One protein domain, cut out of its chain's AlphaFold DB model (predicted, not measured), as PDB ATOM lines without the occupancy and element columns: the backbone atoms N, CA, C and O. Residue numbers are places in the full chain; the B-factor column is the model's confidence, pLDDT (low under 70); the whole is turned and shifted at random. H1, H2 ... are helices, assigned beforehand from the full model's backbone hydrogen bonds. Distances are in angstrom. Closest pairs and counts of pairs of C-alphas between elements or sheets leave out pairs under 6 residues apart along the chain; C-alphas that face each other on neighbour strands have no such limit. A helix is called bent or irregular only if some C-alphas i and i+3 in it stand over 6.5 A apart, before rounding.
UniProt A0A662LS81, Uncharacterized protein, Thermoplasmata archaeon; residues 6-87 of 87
ATOM      1  N   LEU A   6      19.408 -24.123 -39.649       91.62
ATOM      2  CA  LEU A   6      18.755 -24.560 -38.418       91.62
ATOM      3  C   LEU A   6      19.356 -25.900 -38.004       91.62
ATOM      4  O   LEU A   6      19.556 -26.763 -38.856       91.62
ATOM      5  N   LEU A   7      19.627 -26.057 -36.712       89.38
ATOM      6  CA  LEU A   7      19.872 -27.363 -36.110       89.38
ATOM      7  C   LEU A   7      18.567 -28.167 -36.035       89.38
ATOM      8  O   LEU A   7      17.472 -27.609 -36.134       89.38
ATOM      9  N   ASP A   8      18.687 -29.472 -35.794       88.69
ATOM     10  CA  ASP A   8      17.538 -30.382 -35.686       88.69
ATOM     11  C   ASP A   8      16.565 -30.010 -34.551       88.69
ATOM     12  O   ASP A   8      15.379 -30.335 -34.612       88.69
ATOM     13  N   ASP A   9      17.039 -29.296 -33.525       91.38
ATOM     14  CA  ASP A   9      16.220 -28.786 -32.418       91.38
ATOM     15  C   ASP A   9      15.545 -27.430 -32.713       91.38
ATOM     16  O   ASP A   9      14.822 -26.892 -31.872       91.38
ATOM     17  N   GLY A  10      15.755 -26.883 -33.916       90.06
ATOM     18  CA  GLY A  10      15.226 -25.595 -34.360       90.06
ATOM     19  C   GLY A  10      16.079 -24.384 -33.978       90.06
ATOM     20  O   GLY A  10      15.675 -23.256 -34.267       90.06
ATOM     21  N   THR A  11      17.245 -24.577 -33.357       91.56
ATOM     22  CA  THR A  11      18.179 -23.487 -33.052       91.56
ATOM     23  C   THR A  11      18.762 -22.904 -34.340       91.56
ATOM     24  O   THR A  11      19.311 -23.630 -35.171       91.56
ATOM     25  N   GLU A  12      18.687 -21.581 -34.504       92.38
ATOM     26  CA  GLU A  12      19.353 -20.872 -35.602       92.38
ATOM     27  C   GLU A  12      20.879 -20.901 -35.432       92.38
ATOM     28  O   GLU A  12      21.414 -20.560 -34.375       92.38
ATOM     29  N   ILE A  13      21.586 -21.265 -36.504       90.69
ATOM     30  CA  ILE A  13      23.037 -21.142 -36.615       90.69
ATOM     31  C   ILE A  13      23.388 -19.933 -37.474       90.69
ATOM     32  O   ILE A  13      22.910 -19.785 -38.601       90.69
ATOM     33  N   ASP A  14      24.300 -19.109 -36.957       91.50
ATOM     34  CA  ASP A  14      25.016 -18.123 -37.759       91.50
ATOM     35  C   ASP A  14      26.152 -18.829 -38.528       91.50
ATOM     36  O   ASP A  14      27.140 -19.246 -37.908       91.50
ATOM     37  N   PRO A  15      26.063 -18.959 -39.866       88.50
ATOM     38  CA  PRO A  15      27.101 -19.605 -40.662       88.50
ATOM     39  C   PRO A  15      28.481 -18.944 -40.541       88.50
ATOM     40  O   PRO A  15      29.488 -19.616 -40.757       88.50
ATOM     41  N   ALA A  16      28.568 -17.665 -40.153       90.38
ATOM     42  CA  ALA A  16      29.851 -16.995 -39.919       90.38
ATOM     43  C   ALA A  16      30.609 -17.564 -38.704       90.38
ATOM     44  O   ALA A  16      31.825 -17.399 -38.598       90.38
ATOM     45  N   THR A  17      29.909 -18.257 -37.800       91.25
ATOM     46  CA  THR A  17      30.496 -18.903 -36.615       91.25
ATOM     47  C   THR A  17      30.993 -20.321 -36.884       91.25
ATOM     48  O   THR A  17      31.692 -20.893 -36.044       91.25
ATOM     49  N   VAL A  18      30.671 -20.892 -38.049       94.12
ATOM     50  CA  VAL A  18      31.057 -22.253 -38.426       94.12
ATOM     51  C   VAL A  18      32.479 -22.229 -39.007       94.12
ATOM     52  O   VAL A  18      32.698 -21.714 -40.110       94.12
ATOM     53  N   PRO A  19      33.486 -22.773 -38.297       95.38
ATOM     54  CA  PRO A  19      34.865 -22.762 -38.768       95.38
ATOM     55  C   PRO A  19      35.018 -23.555 -40.068       95.38
ATOM     56  O   PRO A  19      34.332 -24.543 -40.309       95.38
ATOM     57  N   THR A  20      35.964 -23.142 -40.914       95.44
ATOM     58  CA  THR A  20      36.333 -23.894 -42.124       95.44
ATOM     59  C   THR A  20      37.508 -24.827 -41.809       95.44
ATOM     60  O   THR A  20      38.618 -24.319 -41.599       95.44
ATOM     61  N   PRO A  21      37.312 -26.160 -41.791       96.50
ATOM     62  CA  PRO A  21      38.379 -27.120 -41.510       96.50
ATOM     63  C   PRO A  21      39.541 -27.011 -42.501       96.50
ATOM     64  O   PRO A  21      39.350 -26.676 -43.672       96.50
ATOM     65  N   THR A  22      40.755 -27.358 -42.063       94.19
ATOM     66  CA  THR A  22      41.950 -27.370 -42.932       94.19
ATOM     67  C   THR A  22      41.744 -28.252 -44.165       94.19
ATOM     68  O   THR A  22      42.135 -27.859 -45.261       94.19
ATOM     69  N   LEU A  23      41.055 -29.392 -44.013       95.75
ATOM     70  CA  LEU A  23      40.700 -30.258 -45.137       95.75
ATOM     71  C   LEU A  23      39.906 -29.486 -46.204       95.75
ATOM     72  O   LEU A  23      40.307 -29.477 -47.366       95.75
ATOM     73  N   CYS A  24      38.852 -28.764 -45.808       96.44
ATOM     74  CA  CYS A  24      38.039 -27.953 -46.716       96.44
ATOM     75  C   CYS A  24      38.865 -26.884 -47.436       96.44
ATOM     76  O   CYS A  24      38.734 -26.748 -48.644       96.44
ATOM     77  N   LYS A  25      39.789 -26.194 -46.751       95.69
ATOM     78  CA  LYS A  25      40.649 -25.168 -47.383       95.69
ATOM     79  C   LYS A  25      41.510 -25.707 -48.532       95.69
ATOM     80  O   LYS A  25      41.902 -24.942 -49.403       95.69
ATOM     81  N   SER A  26      41.805 -27.006 -48.522       95.88
ATOM     82  CA  SER A  26      42.575 -27.696 -49.567       95.88
ATOM     83  C   SER A  26      41.706 -28.402 -50.618       95.88
ATOM     84  O   SER A  26      42.231 -29.154 -51.438       95.88
ATOM     85  N   CYS A  27      40.385 -28.204 -50.575       97.31
ATOM     86  CA  CYS A  27      39.429 -28.839 -51.474       97.31
ATOM     87  C   CYS A  27      39.160 -27.965 -52.705       97.31
ATOM     88  O   CYS A  27      38.874 -26.776 -52.567       97.31
ATOM     89  N   MET A  28      39.147 -28.563 -53.896       96.50
ATOM     90  CA  MET A  28      38.793 -27.912 -55.166       96.50
ATOM     91  C   MET A  28      37.411 -27.248 -55.127       96.50
ATOM     92  O   MET A  28      37.200 -26.211 -55.748       96.50
ATOM     93  N   LYS A  29      36.478 -27.827 -54.364       95.69
ATOM     94  CA  LYS A  29      35.087 -27.368 -54.243       95.69
ATOM     95  C   LYS A  29      34.884 -26.241 -53.233       95.69
ATOM     96  O   LYS A  29      33.796 -25.689 -53.154       95.69
ATOM     97  N   ASN A  30      35.908 -25.871 -52.462       94.25
ATOM     98  CA  ASN A  30      35.766 -24.910 -51.363       94.25
ATOM     99  C   ASN A  30      35.306 -23.514 -51.812       94.25
ATOM    100  O   ASN A  30      34.748 -22.766 -51.017       94.25
ATOM    101  N   THR A  31      35.566 -23.153 -53.069       90.75
ATOM    102  CA  THR A  31      35.173 -21.867 -53.658       90.75
ATOM    103  C   THR A  31      34.038 -21.996 -54.675       90.75
ATOM    104  O   THR A  31      33.727 -21.017 -55.350       90.75
ATOM    105  N   ASP A  32      33.440 -23.183 -54.837       94.56
ATOM    106  CA  ASP A  32      32.289 -23.361 -55.720       94.56
ATOM    107  C   ASP A  32      31.011 -22.928 -54.993       94.56
ATOM    108  O   ASP A  32      30.567 -23.571 -54.043       94.56
ATOM    109  N   ALA A  33      30.395 -21.840 -55.459       93.25
ATOM    110  CA  ALA A  33      29.149 -21.323 -54.898       93.25
ATOM    111  C   ALA A  33      27.999 -22.349 -54.942       93.25
ATOM    112  O   ALA A  33      27.078 -22.278 -54.134       93.25
ATOM    113  N   LYS A  34      28.044 -23.327 -55.859       95.00
ATOM    114  CA  LYS A  34      27.045 -24.408 -55.918       95.00
ATOM    115  C   LYS A  34      27.190 -25.405 -54.770       95.00
ATOM    116  O   LYS A  34      26.216 -26.062 -54.417       95.00
ATOM    117  N   GLU A  35      28.385 -25.504 -54.197       94.81
ATOM    118  CA  GLU A  35      28.725 -26.423 -53.110       94.81
ATOM    119  C   GLU A  35      28.634 -25.748 -51.734       94.81
ATOM    120  O   GLU A  35      28.692 -26.438 -50.717       94.81
ATOM    121  N   GLU A  36      28.463 -24.421 -51.673       92.38
ATOM    122  CA  GLU A  36      28.481 -23.637 -50.430       92.38
ATOM    123  C   GLU A  36      27.511 -24.190 -49.380       92.38
ATOM    124  O   GLU A  36      27.923 -24.466 -48.250       92.38
ATOM    125  N   THR A  37      26.252 -24.419 -49.765       92.88
ATOM    126  CA  THR A  37      25.220 -24.932 -48.856       92.88
ATOM    127  C   THR A  37      25.551 -26.331 -48.353       92.88
ATOM    128  O   THR A  37      25.510 -26.574 -47.151       92.88
ATOM    129  N   ILE A  38      25.931 -27.254 -49.242       93.81
ATOM    130  CA  ILE A  38      26.228 -28.646 -48.866       93.81
ATOM    131  C   ILE A  38      27.492 -28.723 -48.001       93.81
ATOM    132  O   ILE A  38      27.520 -29.423 -46.990       93.81
ATOM    133  N   CYS A  39      28.523 -27.945 -48.335       95.19
ATOM    134  CA  CYS A  39      29.736 -27.843 -47.530       95.19
ATOM    135  C   CYS A  39      29.479 -27.181 -46.171       95.19
ATOM    136  O   CYS A  39      30.162 -27.500 -45.200       95.19
ATOM    137  N   MET A  40      28.549 -26.227 -46.082       95.31
ATOM    138  CA  MET A  40      28.148 -25.639 -44.805       95.31
ATOM    139  C   MET A  40      27.396 -26.649 -43.938       95.31
ATOM    140  O   MET A  40      27.788 -26.831 -42.791       95.31
ATOM    141  N   LEU A  41      26.407 -27.356 -44.494       94.56
ATOM    142  CA  LEU A  41      25.668 -28.405 -43.782       94.56
ATOM    143  C   LEU A  41      26.615 -29.473 -43.223       94.56
ATOM    144  O   LEU A  41      26.612 -29.720 -42.027       94.56
ATOM    145  N   ASN A  42      27.546 -29.981 -44.035       95.38
ATOM    146  CA  ASN A  42      28.516 -30.975 -43.568       95.38
ATOM    147  C   ASN A  42      29.455 -30.454 -42.456       95.38
ATOM    148  O   ASN A  42      29.943 -31.227 -41.635       95.38
ATOM    149  N   ARG A  43      29.749 -29.145 -42.420       96.31
ATOM    150  CA  ARG A  43      30.517 -28.534 -41.319       96.31
ATOM    151  C   ARG A  43      29.674 -28.345 -40.063       96.31
ATOM    152  O   ARG A  43      30.224 -28.439 -38.973       96.31
ATOM    153  N   ILE A  44      28.385 -28.053 -40.216       96.00
ATOM    154  CA  ILE A  44      27.436 -27.938 -39.107       96.00
ATOM    155  C   ILE A  44      27.228 -29.307 -38.453       96.00
ATOM    156  O   ILE A  44      27.357 -29.405 -37.237       96.00
ATOM    157  N   ASP A  45      27.033 -30.357 -39.253       94.69
ATOM    158  CA  ASP A  45      26.870 -31.739 -38.775       94.69
ATOM    159  C   ASP A  45      28.077 -32.230 -37.964       94.69
ATOM    160  O   ASP A  45      27.935 -33.080 -37.093       94.69
ATOM    161  N   GLN A  46      29.267 -31.683 -38.241       95.69
ATOM    162  CA  GLN A  46      30.524 -32.017 -37.561       95.69
ATOM    163  C   GLN A  46      31.041 -30.865 -36.678       95.69
ATOM    164  O   GLN A  46      32.245 -30.738 -36.431       95.69
ATOM    165  N   LEU A  47      30.169 -29.937 -36.262       95.00
ATOM    166  CA  LEU A  47      30.593 -28.711 -35.579       95.00
ATOM    167  C   LEU A  47      31.242 -28.998 -34.220       95.00
ATOM    168  O   LEU A  47      32.191 -28.306 -33.841       95.00
ATOM    169  N   GLU A  48      30.742 -29.992 -33.487       93.81
ATOM    170  CA  GLU A  48      31.314 -30.398 -32.201       93.81
ATOM    171  C   GLU A  48      32.704 -31.008 -32.385       93.81
ATOM    172  O   GLU A  48      33.641 -30.599 -31.701       93.81
ATOM    173  N   GLU A  49      32.879 -31.880 -33.379       95.25
ATOM    174  CA  GLU A  49      34.171 -32.446 -33.761       95.25
ATOM    175  C   GLU A  49      35.177 -31.343 -34.061       95.25
ATOM    176  O   GLU A  49      36.289 -31.336 -33.530       95.25
ATOM    177  N   ILE A  50      34.784 -30.367 -34.883       95.81
ATOM    178  CA  ILE A  50      35.680 -29.272 -35.248       95.81
ATOM    179  C   ILE A  50      36.059 -28.453 -34.006       95.81
ATOM    180  O   ILE A  50      37.231 -28.105 -33.842       95.81
ATOM    181  N   LYS A  51      35.106 -28.167 -33.108       94.31
ATOM    182  CA  LYS A  51      35.362 -27.433 -31.854       94.31
ATOM    183  C   LYS A  51      36.268 -28.207 -30.891       94.31
ATOM    184  O   LYS A  51      37.089 -27.589 -30.215       94.31
ATOM    185  N   ASN A  52      36.169 -29.532 -30.874       95.31
ATOM    186  CA  ASN A  52      36.998 -30.415 -30.054       95.31
ATOM    187  C   ASN A  52      38.374 -30.714 -30.677       95.31
ATOM    188  O   ASN A  52      39.157 -31.466 -30.097       95.31
ATOM    189  N   ASN A  53      38.704 -30.116 -31.832       93.31
ATOM    190  CA  ASN A  53      39.886 -30.444 -32.640       93.31
ATOM    191  C   ASN A  53      39.960 -31.931 -33.030       93.31
ATOM    192  O   ASN A  53      41.044 -32.500 -33.194       93.31
ATOM    193  N   GLU A  54      38.802 -32.563 -33.183       95.38
ATOM    194  CA  GLU A  54      38.681 -33.907 -33.718       95.38
ATOM    195  C   GLU A  54      38.868 -33.909 -35.243       95.38
ATOM    196  O   GLU A  54      38.942 -32.874 -35.916       95.38
ATOM    197  N   ARG A  55      38.990 -35.109 -35.815       94.69
ATOM    198  CA  ARG A  55      39.155 -35.261 -37.258       94.69
ATOM    199  C   ARG A  55      37.836 -34.938 -37.958       94.69
ATOM    200  O   ARG A  55      36.855 -35.646 -37.784       94.69
ATOM    201  N   PHE A  56      37.873 -33.943 -38.837       97.12
ATOM    202  CA  PHE A  56      36.808 -33.692 -39.807       97.12
ATOM    203  C   PHE A  56      36.874 -34.708 -40.963       97.12
ATOM    204  O   PHE A  56      37.924 -34.864 -41.599       97.12
ATOM    205  N   CYS A  57      35.754 -35.365 -41.254       96.81
ATOM    206  CA  CYS A  57      35.628 -36.402 -42.277       96.81
ATOM    207  C   CYS A  57      34.736 -35.909 -43.426       96.81
ATOM    208  O   CYS A  57      33.521 -35.808 -43.290       96.81
ATOM    209  N   GLY A  58      35.334 -35.594 -44.578       96.00
ATOM    210  CA  GLY A  58      34.613 -35.131 -45.768       96.00
ATOM    211  C   GLY A  58      34.821 -36.062 -46.959       96.00
ATOM    212  O   GLY A  58      35.787 -35.895 -47.697       96.00
ATOM    213  N   PHE A  59      33.903 -37.004 -47.190       95.62
ATOM    214  CA  PHE A  59      34.033 -38.022 -48.251       95.62
ATOM    215  C   PHE A  59      33.772 -37.507 -49.674       95.62
ATOM    216  O   PHE A  59      34.063 -38.187 -50.653       95.62
ATOM    217  N   SER A  60      33.285 -36.273 -49.817       94.62
ATOM    218  CA  SER A  60      33.196 -35.574 -51.109       94.62
ATOM    219  C   SER A  60      34.437 -34.726 -51.426       94.62
ATOM    220  O   SER A  60      34.409 -33.930 -52.369       94.62
ATOM    221  N   TYR A  61      35.507 -34.865 -50.631       96.56
ATOM    222  CA  TYR A  61      36.752 -34.112 -50.770       96.56
ATOM    223  C   TYR A  61      37.468 -34.401 -52.095       96.56
ATOM    224  O   TYR A  61      37.715 -35.548 -52.473       96.56
ATOM    225  N   GLU A  62      37.869 -33.325 -52.764       96.44
ATOM    226  CA  GLU A  62      38.687 -33.356 -53.971       96.44
ATOM    227  C   GLU A  62      39.911 -32.465 -53.746       96.44
ATOM    228  O   GLU A  62      39.742 -31.254 -53.613       96.44
ATOM    229  N   PRO A  63      41.132 -33.017 -53.658       96.50
ATOM    230  CA  PRO A  63      42.310 -32.244 -53.311       96.50
ATOM    231  C   PRO A  63      42.707 -31.312 -54.454       96.50
ATOM    232  O   PRO A  63      42.680 -31.698 -55.622       96.50
ATOM    233  N   ILE A  64      43.132 -30.101 -54.096       96.06
ATOM    234  CA  ILE A  64      43.810 -29.190 -55.027       96.06
ATOM    235  C   ILE A  64      45.166 -29.768 -55.447       96.06
ATOM    236  O   ILE A  64      45.567 -29.649 -56.603       96.06
ATOM    237  N   ASP A  65      45.868 -30.405 -54.508       95.19
ATOM    238  CA  ASP A  65      47.146 -31.062 -54.761       95.19
ATOM    239  C   ASP A  65      46.918 -32.485 -55.310       95.19
ATOM    240  O   ASP A  65      46.438 -33.359 -54.579       95.19
ATOM    241  N   PRO A  66      47.283 -32.762 -56.576       93.62
ATOM    242  CA  PRO A  66      47.080 -34.072 -57.186       93.62
ATOM    243  C   PRO A  66      47.957 -35.176 -56.575       93.62
ATOM    244  O   PRO A  66      47.707 -36.350 -56.841       93.62
ATOM    245  N   SER A  67      48.978 -34.838 -55.777       96.31
ATOM    246  CA  SER A  67      49.805 -35.827 -55.076       96.31
ATOM    247  C   SER A  67      49.091 -36.462 -53.877       96.31
ATOM    248  O   SER A  67      49.516 -37.511 -53.386       96.31
ATOM    249  N   VAL A  68      47.988 -35.863 -53.412       96.12
ATOM    250  CA  VAL A  68      47.203 -36.385 -52.293       96.12
ATOM    251  C   VAL A  68      46.533 -37.701 -52.687       96.12
ATOM    252  O   VAL A  68      45.677 -37.761 -53.573       96.12
ATOM    253  N   ASN A  69      46.869 -38.768 -51.962       96.62
ATOM    254  CA  ASN A  69      46.205 -40.057 -52.104       96.62
ATOM    255  C   ASN A  69      44.825 -40.023 -51.426       96.62
ATOM    256  O   ASN A  69      44.700 -40.235 -50.220       96.62
ATOM    257  N   LYS A  70      43.783 -39.764 -52.226       95.25
ATOM    258  CA  LYS A  70      42.390 -39.721 -51.755       95.25
ATOM    259  C   LYS A  70      41.936 -41.018 -51.090       95.25
ATOM    260  O   LYS A  70      41.263 -40.949 -50.070       95.25
ATOM    261  N   GLN A  71      42.310 -42.172 -51.644       96.69
ATOM    262  CA  GLN A  71      41.866 -43.459 -51.109       96.69
ATOM    263  C   GLN A  71      42.419 -43.666 -49.702       96.69
ATOM    264  O   GLN A  71      41.658 -43.874 -48.770       96.69
ATOM    265  N   GLN A  72      43.728 -43.474 -49.527       97.69
ATOM    266  CA  GLN A  72      44.368 -43.597 -48.217       97.69
ATOM    267  C   GLN A  72      43.776 -42.623 -47.186       97.69
ATOM    268  O   GLN A  72      43.666 -42.950 -46.005       97.69
ATOM    269  N   LEU A  73      43.407 -41.414 -47.618       96.25
ATOM    270  CA  LEU A  73      42.748 -40.441 -46.756       96.25
ATOM    271  C   LEU A  73      41.352 -40.914 -46.323       96.25
ATOM    272  O   LEU A  73      41.018 -40.779 -45.147       96.25
ATOM    273  N   PHE A  74      40.555 -41.459 -47.245       97.69
ATOM    274  CA  PHE A  74      39.220 -41.982 -46.948       97.69
ATOM    275  C   PHE A  74      39.283 -43.223 -46.062       97.69
ATOM    276  O   PHE A  74      38.585 -43.253 -45.054       97.69
ATOM    277  N   ASP A  75      40.210 -44.147 -46.318       98.19
ATOM    278  CA  ASP A  75      40.444 -45.309 -45.454       98.19
ATOM    279  C   ASP A  75      40.768 -44.865 -44.012       98.19
ATOM    280  O   ASP A  75      40.284 -45.432 -43.032       98.19
ATOM    281  N   ALA A  76      41.566 -43.800 -43.855       97.19
ATOM    282  CA  ALA A  76      41.889 -43.244 -42.541       97.19
ATOM    283  C   ALA A  76      40.691 -42.551 -41.863       97.19
ATOM    284  O   ALA A  76      40.615 -42.537 -40.631       97.19
ATOM    285  N   MET A  77      39.773 -41.958 -42.635       97.12
ATOM    286  CA  MET A  77      38.519 -41.395 -42.117       97.12
ATOM    287  C   MET A  77      37.566 -42.499 -41.662       97.12
ATOM    288  O   MET A  77      37.044 -42.413 -40.556       97.12
ATOM    289  N   GLU A  78      37.389 -43.547 -42.467       97.12
ATOM    290  CA  GLU A  78      36.562 -44.710 -42.132       97.12
ATOM    291  C   GLU A  78      37.050 -45.370 -40.842       97.12
ATOM    292  O   GLU A  78      36.290 -45.468 -39.883       97.12
ATOM    293  N   GLN A  79      38.345 -45.685 -40.743       97.38
ATOM    294  CA  GLN A  79      38.927 -46.266 -39.526       97.38
ATOM    295  C   GLN A  79      38.748 -45.379 -38.287       97.38
ATOM    296  O   GLN A  79      38.646 -45.883 -37.166       97.38
ATOM    297  N   TYR A  80      38.781 -44.055 -38.452       96.50
ATOM    298  CA  TYR A  80      38.526 -43.130 -37.352       96.50
ATOM    299  C   TYR A  80      37.057 -43.175 -36.920       96.50
ATOM    300  O   TYR A  80      36.788 -43.281 -35.724       96.50
ATOM    301  N   LEU A  81      36.121 -43.153 -37.873       95.38
ATOM    302  CA  LEU A  81      34.685 -43.218 -37.598       95.38
ATOM    303  C   LEU A  81      34.273 -44.567 -37.000       95.38
ATOM    304  O   LEU A  81      33.494 -44.589 -36.055       95.38
ATOM    305  N   GLU A  82      34.832 -45.679 -37.476       96.44
ATOM    306  CA  GLU A  82      34.616 -47.009 -36.892       96.44
ATOM    307  C   GLU A  82      35.045 -47.056 -35.424       96.44
ATOM    308  O   GLU A  82      34.323 -47.581 -34.581       96.44
ATOM    309  N   LYS A  83      36.201 -46.466 -35.095       95.50
ATOM    310  CA  LYS A  83      36.677 -46.379 -33.708       95.50
ATOM    311  C   LYS A  83      35.809 -45.456 -32.862       95.50
ATOM    312  O   LYS A  83      35.542 -45.791 -31.718       95.50
ATOM    313  N   LYS A  84      35.383 -44.315 -33.409       92.44
ATOM    314  CA  LYS A  84      34.550 -43.337 -32.698       92.44
ATOM    315  C   LYS A  84      33.143 -43.872 -32.414       92.44
ATOM    316  O   LYS A  84      32.631 -43.661 -31.325       92.44
ATOM    317  N   ASN A  85      32.543 -44.566 -33.381       89.38
ATOM    318  CA  ASN A  85      31.156 -45.035 -33.315       89.38
ATOM    319  C   ASN A  85      31.022 -46.465 -32.765       89.38
ATOM    320  O   ASN A  85      29.923 -46.889 -32.423       89.38
ATOM    321  N   GLY A  86      32.116 -47.232 -32.744       80.06
ATOM    322  CA  GLY A  86      32.177 -48.595 -32.213       80.06
ATOM    323  C   GLY A  86      32.551 -48.685 -30.729       80.06
ATOM    324  O   GLY A  86      32.773 -49.796 -30.243       80.06
ATOM    325  N   GLN A  87      32.658 -47.549 -30.032       52.41
ATOM    326  CA  GLN A  87      32.832 -47.455 -28.579       52.41
ATOM    327  C   GLN A  87      31.528 -47.064 -27.888       52.41
ATOM    328  O   GLN A  87      30.818 -46.185 -28.422       52.41
TER     329      GLN A  87
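AT A GLANCE: This is residues 6 to 87 of the 87 residues of an uncharacterized protein of Thermoplasmata archaeon (UniProt A0A662LS81). A flat model has the long helix H5 along one side and H3 with the short helices H1, H2 and H4 on the other, with the long link of residues 52 to 69 running between them. The first printed stretch, residues 6 to 21, loops at the far side of H3 from H5 before leading into H1, and residues 82 to 87, of which 82 to 85 belong to H5, stick out at the chain's last residues. The printed part has 82 residues with five named helices, H1 to H5 in chain order, and no named strand; the class is all helix, with 39 residues in named elements, under half. It is compact, with a radius of gyration of the C-alphas of 13.5 A and spans of 39 by 37 by 18 A.

IN THESE COORDINATES: H1 is residues 22 to 25, beginning at C-alpha 22 (41.950, -27.370, -42.932). H2, residues 28 to 31, is irregular: C-alphas 28 and 31 are 7.2 A apart. H3, residues 36 to 45, is 14.3 A long, and H4 is residues 47 to 51. H5, residues 70 to 85, is 22.2 A long and ends at C-alpha 85 (31.156, -45.035, -33.315).

HOW THE PARTS SIT: H1 and H2 are close but not clearly touching; their closest C-alphas, of Cys 24 and Asn 30, are 6.0 A apart. H2 and H3 are also close but not clearly touching, the closest C-alphas, of Asn 30 and Glu 36, being 7.5 A apart. H1 and H3 are only just apart, at 8.3 A. H3 and H4 meet only through their link. H5 is apart from H1, H2, H3 and H4. Every O i to N i+4 pair is within hydrogen-bond range in H3, H4 and H5; H1 and H2 are too short for such a pair, and their single O i to N i+3 pair is within range in H1 but not in H2.

THE WHOLE: The C-alphas of Gly 10 and Ser 67, the two farthest apart, are 41.6 A apart. The printed part has no cut, and its one long link between helices is H4 to H5. Mean pLDDT of the printed part is 94.0; residue 87 is under 70.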